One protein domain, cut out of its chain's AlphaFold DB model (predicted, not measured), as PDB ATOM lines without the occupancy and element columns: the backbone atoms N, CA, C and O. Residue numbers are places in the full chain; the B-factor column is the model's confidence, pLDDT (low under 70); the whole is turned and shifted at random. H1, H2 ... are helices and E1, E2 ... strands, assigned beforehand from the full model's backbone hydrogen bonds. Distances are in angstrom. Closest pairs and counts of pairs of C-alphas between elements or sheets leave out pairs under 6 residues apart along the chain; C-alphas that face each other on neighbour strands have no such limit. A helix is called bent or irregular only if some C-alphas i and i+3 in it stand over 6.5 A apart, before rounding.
ATOM      1  N   GLN A   4       3.557  32.447  32.624       68.44
ATOM      2  CA  GLN A   4       2.468  31.676  32.043       68.44
ATOM      3  C   GLN A   4       1.703  32.612  31.108       68.44
ATOM      4  O   GLN A   4       1.247  33.668  31.543       68.44
ATOM      5  N   LEU A   5       1.664  32.267  29.819       76.38
ATOM      6  CA  LEU A   5       1.106  33.107  28.747       76.38
ATOM      7  C   LEU A   5      -0.043  32.420  27.987       76.38
ATOM      8  O   LEU A   5      -0.591  32.998  27.052       76.38
ATOM      9  N   GLU A   6      -0.423  31.209  28.388       71.56
ATOM     10  CA  GLU A   6      -1.624  30.511  27.908       71.56
ATOM     11  C   GLU A   6      -2.924  31.239  28.316       71.56
ATOM     12  O   GLU A   6      -2.878  32.221  29.059       71.56
ATOM     13  N   GLU A   7      -4.064  30.817  27.757       66.38
ATOM     14  CA  GLU A   7      -5.406  31.435  27.891       66.38
ATOM     15  C   GLU A   7      -5.531  32.923  27.473       66.38
ATOM     16  O   GLU A   7      -6.629  33.477  27.477       66.38
ATOM     17  N   ASN A   8      -4.446  33.585  27.063       78.38
ATOM     18  CA  ASN A   8      -4.487  34.962  26.567       78.38
ATOM     19  C   ASN A   8      -4.910  35.001  25.079       78.38
ATOM     20  O   ASN A   8      -4.415  34.188  24.291       78.38
ATOM     21  N   PRO A   9      -5.745  35.974  24.661       81.25
ATOM     22  CA  PRO A   9      -6.245  36.097  23.289       81.25
ATOM     23  C   PRO A   9      -5.176  36.685  22.349       81.25
ATOM     24  O   PRO A   9      -5.226  37.852  21.952       81.25
ATOM     25  N   TRP A  10      -4.146  35.900  22.023       86.62
ATOM     26  CA  TRP A  10      -3.001  36.389  21.250       86.62
ATOM     27  C   TRP A  10      -3.388  36.747  19.811       86.62
ATOM     28  O   TRP A  10      -3.778  35.887  19.018       86.62
ATOM     29  N   ASN A  11      -3.212  38.023  19.463       85.50
ATOM     30  CA  ASN A  11      -3.317  38.516  18.094       85.50
ATOM     31  C   ASN A  11      -1.958  38.406  17.388       85.50
ATOM     32  O   ASN A  11      -1.088  39.267  17.515       85.50
ATOM     33  N   CYS A  12      -1.771  37.317  16.653       85.69
ATOM     34  CA  CYS A  12      -0.550  36.967  15.943       85.69
ATOM     35  C   CYS A  12      -0.444  37.649  14.572       85.69
ATOM     36  O   CYS A  12      -0.340  37.003  13.531       85.69
ATOM     37  N   THR A  13      -0.461  38.979  14.584       84.38
ATOM     38  CA  THR A  13      -0.073  39.835  13.455       84.38
ATOM     39  C   THR A  13       1.400  40.233  13.562       84.38
ATOM     40  O   THR A  13       2.105  39.857  14.497       84.38
ATOM     41  N   CYS A  14       1.885  41.039  12.616       83.00
ATOM     42  CA  CYS A  14       3.276  41.486  12.568       83.00
ATOM     43  C   CYS A  14       3.765  42.197  13.859       83.00
ATOM     44  O   CYS A  14       4.947  42.136  14.195       83.00
ATOM     45  N   GLU A  15       2.862  42.792  14.647       80.81
ATOM     46  CA  GLU A  15       3.182  43.435  15.933       80.81
ATOM     47  C   GLU A  15       3.735  42.447  16.979       80.81
ATOM     48  O   GLU A  15       4.613  42.797  17.773       80.81
ATOM     49  N   ILE A  16       3.302  41.179  16.945       85.56
ATOM     50  CA  ILE A  16       3.709  40.166  17.930       85.56
ATOM     51  C   ILE A  16       5.164  39.692  17.746       85.56
ATOM     52  O   ILE A  16       5.710  38.999  18.606       85.56
ATOM     53  N   VAL A  17       5.838  40.061  16.647       83.31
ATOM     54  CA  VAL A  17       7.215  39.622  16.349       83.31
ATOM     55  C   VAL A  17       8.228  40.116  17.389       83.31
ATOM     56  O   VAL A  17       9.243  39.446  17.618       83.31
ATOM     57  N   GLN A  18       7.940  41.219  18.089       81.38
ATOM     58  CA  GLN A  18       8.729  41.658  19.246       81.38
ATOM     59  C   GLN A  18       8.612  40.665  20.411       81.38
ATOM     60  O   GLN A  18       9.633  40.202  20.920       81.38
ATOM     61  N   LEU A  19       7.382  40.275  20.777       83.12
ATOM     62  CA  LEU A  19       7.127  39.261  21.801       83.12
ATOM     63  C   LEU A  19       7.778  37.933  21.408       83.12
ATOM     64  O   LEU A  19       8.499  37.355  22.214       83.12
ATOM     65  N   LYS A  20       7.617  37.485  20.156       82.44
ATOM     66  CA  LYS A  20       8.268  36.263  19.666       82.44
ATOM     67  C   LYS A  20       9.795  36.328  19.795       82.44
ATOM     68  O   LYS A  20      10.414  35.402  20.310       82.44
ATOM     69  N   SER A  21      10.407  37.435  19.375       79.62
ATOM     70  CA  SER A  21      11.864  37.623  19.456       79.62
ATOM     71  C   SER A  21      12.375  37.746  20.895       79.62
ATOM     72  O   SER A  21      13.542  37.457  21.150       79.62
ATOM     73  N   TRP A  22      11.525  38.159  21.837       81.88
ATOM     74  CA  TRP A  22      11.811  38.114  23.268       81.88
ATOM     75  C   TRP A  22      11.685  36.687  23.819       81.88
ATOM     76  O   TRP A  22      12.620  36.214  24.457       81.88
ATOM     77  N   LEU A  23      10.613  35.958  23.491       77.62
ATOM     78  CA  LEU A  23      10.396  34.554  23.876       77.62
ATOM     79  C   LEU A  23      11.532  33.626  23.413       77.62
ATOM     80  O   LEU A  23      11.926  32.731  24.153       77.62
ATOM     81  N   GLU A  24      12.101  33.868  22.229       74.56
ATOM     82  CA  GLU A  24      13.288  33.162  21.717       74.56
ATOM     83  C   GLU A  24      14.572  33.425  22.540       74.56
ATOM     84  O   GLU A  24      15.525  32.651  22.446       74.56
ATOM     85  N   ARG A  25      14.621  34.503  23.342       72.12
ATOM     86  CA  ARG A  25      15.783  34.913  24.160       72.12
ATOM     87  C   ARG A  25      15.674  34.533  25.639       72.12
ATOM     88  O   ARG A  25      16.692  34.536  26.331       72.12
ATOM     89  N   ILE A  26      14.478  34.233  26.149       67.56
ATOM     90  CA  ILE A  26      14.284  33.803  27.544       67.56
ATOM     91  C   ILE A  26      14.769  32.347  27.692       67.56
ATOM     92  O   ILE A  26      14.500  31.532  26.808       67.56
ATOM     93  N   PRO A  27      15.426  31.962  28.808       59.06
ATOM     94  CA  PRO A  27      15.609  30.549  29.135       59.06
ATOM     95  C   PRO A  27      14.249  29.844  29.160       59.06
ATOM     96  O   PRO A  27      13.365  30.187  29.941       59.06
ATOM     97  N   TYR A  28      14.072  28.842  28.302       55.16
ATOM     98  CA  TYR A  28      12.761  28.259  28.000       55.16
ATOM     99  C   TYR A  28      12.078  27.553  29.185       55.16
ATOM    100  O   TYR A  28      10.949  27.089  29.046       55.16
ATOM    101  N   THR A  29      12.783  27.386  30.304       54.06
ATOM    102  CA  THR A  29      12.281  26.875  31.588       54.06
ATOM    103  C   THR A  29      11.457  27.911  32.347       54.06
ATOM    104  O   THR A  29      10.697  27.550  33.237       54.06
ATOM    105  N   ALA A  30      11.588  29.190  31.990       59.31
ATOM    106  CA  ALA A  30      10.812  30.285  32.548       59.31
ATOM    107  C   ALA A  30       9.494  30.538  31.799       59.31
ATOM    108  O   ALA A  30       8.788  31.459  32.186       59.31
ATOM    109  N   LEU A  31       9.152  29.765  30.760       66.94
ATOM    110  CA  LEU A  31       7.854  29.838  30.083       66.94
ATOM    111  C   LEU A  31       7.053  28.553  30.332       66.94
ATOM    112  O   LEU A  31       7.540  27.452  30.076       66.94
ATOM    113  N   VAL A  32       5.819  28.724  30.792       63.75
ATOM    114  CA  VAL A  32       4.847  27.672  31.086       63.75
ATOM    115  C   VAL A  32       3.718  27.761  30.065       63.75
ATOM    116  O   VAL A  32       3.203  28.855  29.814       63.75
ATOM    117  N   GLY A  33       3.365  26.617  29.480       65.94
ATOM    118  CA  GLY A  33       2.299  26.519  28.490       65.94
ATOM    119  C   GLY A  33       2.724  26.648  27.028       65.94
ATOM    120  O   GLY A  33       3.907  26.814  26.681       65.94
ATOM    121  N   ASP A  34       1.697  26.601  26.188       70.06
ATOM    122  CA  ASP A  34       1.740  26.921  24.765       70.06
ATOM    123  C   ASP A  34       1.075  28.288  24.527       70.06
ATOM    124  O   ASP A  34       0.120  28.674  25.201       70.06
ATOM    125  N   ILE A  35       1.617  29.059  23.586       82.25
ATOM    126  CA  ILE A  35       1.180  30.432  23.296       82.25
ATOM    127  C   ILE A  35       0.334  30.384  22.030       82.25
ATOM    128  O   ILE A  35       0.807  30.696  20.937       82.25
ATOM    129  N   THR A  36      -0.901  29.909  22.169       80.56
ATOM    130  CA  THR A  36      -1.825  29.742  21.046       80.56
ATOM    131  C   THR A  36      -2.348  31.084  20.554       80.56
ATOM    132  O   THR A  36      -2.962  31.835  21.308       80.56
ATOM    133  N   CYS A  37      -2.157  31.362  19.271       85.00
ATOM    134  CA  CYS A  37      -2.787  32.485  18.590       85.00
ATOM    135  C   CYS A  37      -4.309  32.295  18.530       85.00
ATOM    136  O   CYS A  37      -4.775  31.226  18.139       85.00
ATOM    137  N   GLU A  38      -5.086  33.328  18.849       84.94
ATOM    138  CA  GLU A  38      -6.545  33.345  18.650       84.94
ATOM    139  C   GLU A  38      -6.906  34.060  17.342       84.94
ATOM    140  O   GLU A  38      -7.761  33.622  16.575       84.94
ATOM    141  N   THR A  39      -6.189  35.134  17.020       76.38
ATOM    142  CA  THR A  39      -6.332  35.858  15.751       76.38
ATOM    143  C   THR A  39      -4.965  36.014  15.083       76.38
ATOM    144  O   THR A  39      -3.948  35.915  15.766       76.38
ATOM    145  N   PRO A  40      -4.885  36.231  13.757       80.25
ATOM    146  CA  PRO A  40      -5.930  36.050  12.743       80.25
ATOM    147  C   PRO A  40      -6.225  34.562  12.445       80.25
ATOM    148  O   PRO A  40      -5.436  33.680  12.771       80.25
ATOM    149  N   PHE A  41      -7.337  34.275  11.752       78.94
ATOM    150  CA  PHE A  41      -7.847  32.909  11.503       78.94
ATOM    151  C   PHE A  41      -6.812  31.909  10.939       78.94
ATOM    152  O   PHE A  41      -6.823  30.740  11.305       78.94
ATOM    153  N   HIS A  42      -5.878  32.348  10.091       79.69
ATOM    154  CA  HIS A  42      -4.846  31.476   9.506       79.69
ATOM    155  C   HIS A  42      -3.741  31.045  10.496       79.69
ATOM    156  O   HIS A  42      -2.986  30.104  10.209       79.69
ATOM    157  N   PHE A  43      -3.661  31.700  11.656       81.44
ATOM    158  CA  PHE A  43      -2.819  31.310  12.785       81.44
ATOM    159  C   PHE A  43      -3.610  30.789  13.992       81.44
ATOM    160  O   PHE A  43      -2.981  30.259  14.901       81.44
ATOM    161  N   HIS A  44      -4.949  30.852  13.993       80.56
ATOM    162  CA  HIS A  44      -5.780  30.380  15.107       80.56
ATOM    163  C   HIS A  44      -5.400  28.950  15.545       80.56
ATOM    164  O   HIS A  44      -5.387  28.019  14.737       80.56
ATOM    165  N   GLY A  45      -5.103  28.767  16.833       72.00
ATOM    166  CA  GLY A  45      -4.705  27.492  17.436       72.00
ATOM    167  C   GLY A  45      -3.257  27.052  17.172       72.00
ATOM    168  O   GLY A  45      -2.859  25.987  17.643       72.00
ATOM    169  N   LYS A  46      -2.447  27.836  16.447       75.19
ATOM    170  CA  LYS A  46      -1.001  27.588  16.296       75.19
ATOM    171  C   LYS A  46      -0.223  28.267  17.416       75.19
ATOM    172  O   LYS A  46      -0.602  29.345  17.868       75.19
ATOM    173  N   ASP A  47       0.880  27.653  17.835       77.94
ATOM    174  CA  ASP A  47       1.757  28.233  18.848       77.94
ATOM    175  C   ASP A  47       2.672  29.302  18.228       77.94
ATOM    176  O   ASP A  47       3.318  29.079  17.201       77.94
ATOM    177  N   LEU A  48       2.767  30.465  18.872       82.94
ATOM    178  CA  LEU A  48       3.564  31.602  18.413       82.94
ATOM    179  C   LEU A  48       5.056  31.273  18.183       82.94
ATOM    180  O   LEU A  48       5.714  31.896  17.347       82.94
ATOM    181  N   ARG A  49       5.612  30.298  18.909       76.44
ATOM    182  CA  ARG A  49       7.003  29.839  18.768       76.44
ATOM    183  C   ARG A  49       7.198  29.028  17.481       76.44
ATOM    184  O   ARG A  49       8.307  29.020  16.947       76.44
ATOM    185  N   GLU A  50       6.145  28.384  16.968       72.75
ATOM    186  CA  GLU A  50       6.167  27.584  15.735       72.75
ATOM    187  C   GLU A  50       6.084  28.446  14.464       72.75
ATOM    188  O   GLU A  50       6.765  28.149  13.480       72.75
ATOM    189  N   ILE A  51       5.286  29.521  14.480       78.81
ATOM    190  CA  ILE A  51       5.064  30.393  13.314       78.81
ATOM    191  C   ILE A  51       6.353  31.152  12.967       78.81
ATOM    192  O   ILE A  51       6.986  31.758  13.837       78.81
ATOM    193  N   ARG A  52       6.779  31.169  11.698       76.94
ATOM    194  CA  ARG A  52       8.013  31.884  11.305       76.94
ATOM    195  C   ARG A  52       7.839  33.404  11.395       76.94
ATOM    196  O   ARG A  52       6.746  33.927  11.212       76.94
ATOM    197  N   LYS A  53       8.926  34.150  11.633       80.06
ATOM    198  CA  LYS A  53       8.868  35.630  11.686       80.06
ATOM    199  C   LYS A  53       8.395  36.221  10.354       80.06
ATOM    200  O   LYS A  53       7.554  37.109  10.345       80.06
ATOM    201  N   THR A  54       8.856  35.634   9.254       73.62
ATOM    202  CA  THR A  54       8.433  35.919   7.876       73.62
ATOM    203  C   THR A  54       6.988  35.516   7.559       73.62
ATOM    204  O   THR A  54       6.408  36.046   6.619       73.62
ATOM    205  N   GLU A  55       6.375  34.615   8.334       79.81
ATOM    206  CA  GLU A  55       4.948  34.276   8.211       79.81
ATOM    207  C   GLU A  55       4.072  35.284   8.977       79.81
ATOM    208  O   GLU A  55       3.020  35.674   8.479       79.81
ATOM    209  N   LEU A  56       4.527  35.768  10.143       80.38
ATOM    210  CA  LEU A  56       3.869  36.844  10.909       80.38
ATOM    211  C   LEU A  56       3.994  38.222  10.224       80.38
ATOM    212  O   LEU A  56       3.064  39.027  10.264       80.38
ATOM    213  N   CYS A  57       5.143  38.491   9.594       80.06
ATOM    214  CA  CYS A  57       5.452  39.708   8.839       80.06
ATOM    215  C   CYS A  57       5.962  39.361   7.421       80.06
ATOM    216  O   CYS A  57       7.167  39.434   7.178       80.06
ATOM    217  N   PRO A  58       5.094  39.061   6.437       69.12
ATOM    218  CA  PRO A  58       5.529  38.813   5.054       69.12
ATOM    219  C   PRO A  58       6.099  40.055   4.335       69.12
ATOM    220  O   PRO A  58       6.595  39.943   3.218       69.12
ATOM    221  N   LEU A  59       6.019  41.239   4.957       59.66
ATOM    222  CA  LEU A  59       6.482  42.528   4.421       59.66
ATOM    223  C   LEU A  59       7.855  42.981   4.952       59.66
ATOM    224  O   LEU A  59       8.317  44.048   4.560       59.66
ATOM    225  N   LEU A  60       8.495  42.216   5.842       57.50
ATOM    226  CA  LEU A  60       9.815  42.534   6.394       57.50
ATOM    227  C   LEU A  60      10.754  41.348   6.174       57.50
ATOM    228  O   LEU A  60      10.446  40.226   6.579       57.50
ATOM    229  N   SER A  61      11.914  41.588   5.562       56.81
ATOM    230  CA  SER A  61      12.989  40.590   5.551       56.81
ATOM    231  C   SER A  61      13.516  40.355   6.973       56.81
ATOM    232  O   SER A  61      13.472  41.264   7.803       56.81
ATOM    233  N   ASP A  62      14.071  39.172   7.270       55.75
ATOM    234  CA  ASP A  62      14.669  38.896   8.593       55.75
ATOM    235  C   ASP A  62      15.721  39.965   8.977       55.75
ATOM    236  O   ASP A  62      15.796  40.390  10.129       55.75
ATOM    237  N   SER A  63      16.445  40.492   7.982       53.12
ATOM    238  CA  SER A  63      17.367  41.629   8.090       53.12
ATOM    239  C   SER A  63      16.710  42.967   8.466       53.12
ATOM    240  O   SER A  63      17.305  43.751   9.200       53.12
ATOM    241  N   GLU A  64      15.491  43.254   8.005       55.44
ATOM    242  CA  GLU A  64      14.749  44.466   8.392       55.44
ATOM    243  C   GLU A  64      14.069  44.312   9.757       55.44
ATOM    244  O   GLU A  64      13.943  45.296  10.488       55.44
ATOM    245  N   VAL A  65      13.699  43.087  10.147       52.94
ATOM    246  CA  VAL A  65      13.258  42.779  11.516       52.94
ATOM    247  C   VAL A  65      14.420  42.957  12.502       52.94
ATOM    248  O   VAL A  65      14.234  43.592  13.539       52.94
ATOM    249  N   GLU A  66      15.633  42.487  12.183       54.53
ATOM    250  CA  GLU A  66      16.828  42.745  13.006       54.53
ATOM    251  C   GLU A  66      17.224  44.231  13.039       54.53
ATOM    252  O   GLU A  66      17.534  44.756  14.113       54.53
ATOM    253  N   ALA A  67      17.149  44.943  11.908       51.47
ATOM    254  CA  ALA A  67      17.429  46.381  11.855       51.47
ATOM    255  C   ALA A  67      16.414  47.211  12.669       51.47
ATOM    256  O   ALA A  67      16.800  48.144  13.377       51.47
ATOM    257  N   SER A  68      15.131  46.835  12.639       45.19
ATOM    258  CA  SER A  68      14.064  47.468  13.434       45.19
ATOM    259  C   SER A  68      14.196  47.206  14.942       45.19
ATOM    260  O   SER A  68      13.591  47.914  15.746       45.19
ATOM    261  N   LEU A  69      15.006  46.218  15.339       49.09
ATOM    262  CA  LEU A  69      15.303  45.869  16.732       49.09
ATOM    263  C   LEU A  69      16.564  46.558  17.288       49.09
ATOM    264  O   LEU A  69      16.993  46.233  18.396       49.09
ATOM    265  N   GLY A  70      17.154  47.515  16.561       41.44
ATOM    266  CA  GLY A  70      18.216  48.379  17.092       41.44
ATOM    267  C   GLY A  70      19.537  47.662  17.385       41.44
ATOM    268  O   GLY A  70      20.258  48.051  18.304       41.44
TER     269      GLY A  70
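AT A GLANCE: This is residues 4 to 70 of the 754 residues of an uncharacterized protein of Cervus elaphus hippelaphus (UniProt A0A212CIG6). This flat domain has little regular structure: short helix H2 packs on the beginning of the longest helix, H1, residues 24 to 36 swing out in an arc from H1 to strand E1, and H3 comes last. The printed part has 67 residues; H1, E1, H2 and H3, in that order, hold only 24, mostly helix. It is compact, radius of gyration of the C-alphas 11.9 A, spanning 31 by 29 by 15 A.

IN THESE COORDINATES: Find C-alpha 14 at (3.276, 41.486, 12.568); there H1, residues 14 to 23, begins its 15.1 A. It is irregular, but only just: C-alphas 15 and 18 are 6.7 A apart. Next come E1, residues 37 to 39, H2, residues 53 to 56, and H3, residues 62 to 68, 9.9 A long, ending at (14.064, 47.468, 13.434).

HOW THE PARTS SIT: H1 touches H2, closest at C-alphas 14 and 56, 5.0 A. H2 and H3 are close but not clearly touching, closest at C-alphas 54 and 62, 6.9 A. H1 and H3 are near each other. E1, apart from the helices, pairs with no named strand, but residues 10 to 11 pair parallel with it. Each O i to N i+4 pair is within hydrogen-bond range in H3, 4 of 6 in H1; H2 is too short for one.

THE WHOLE: C-alphas 29 and 59 lie farthest apart, 31.9 A. The printed part has no cut; links H1 to E1 and E1 to H2 are long. Look for pLDDT under 70 at residues 4, 7, 26 to 33 and 58 to 70.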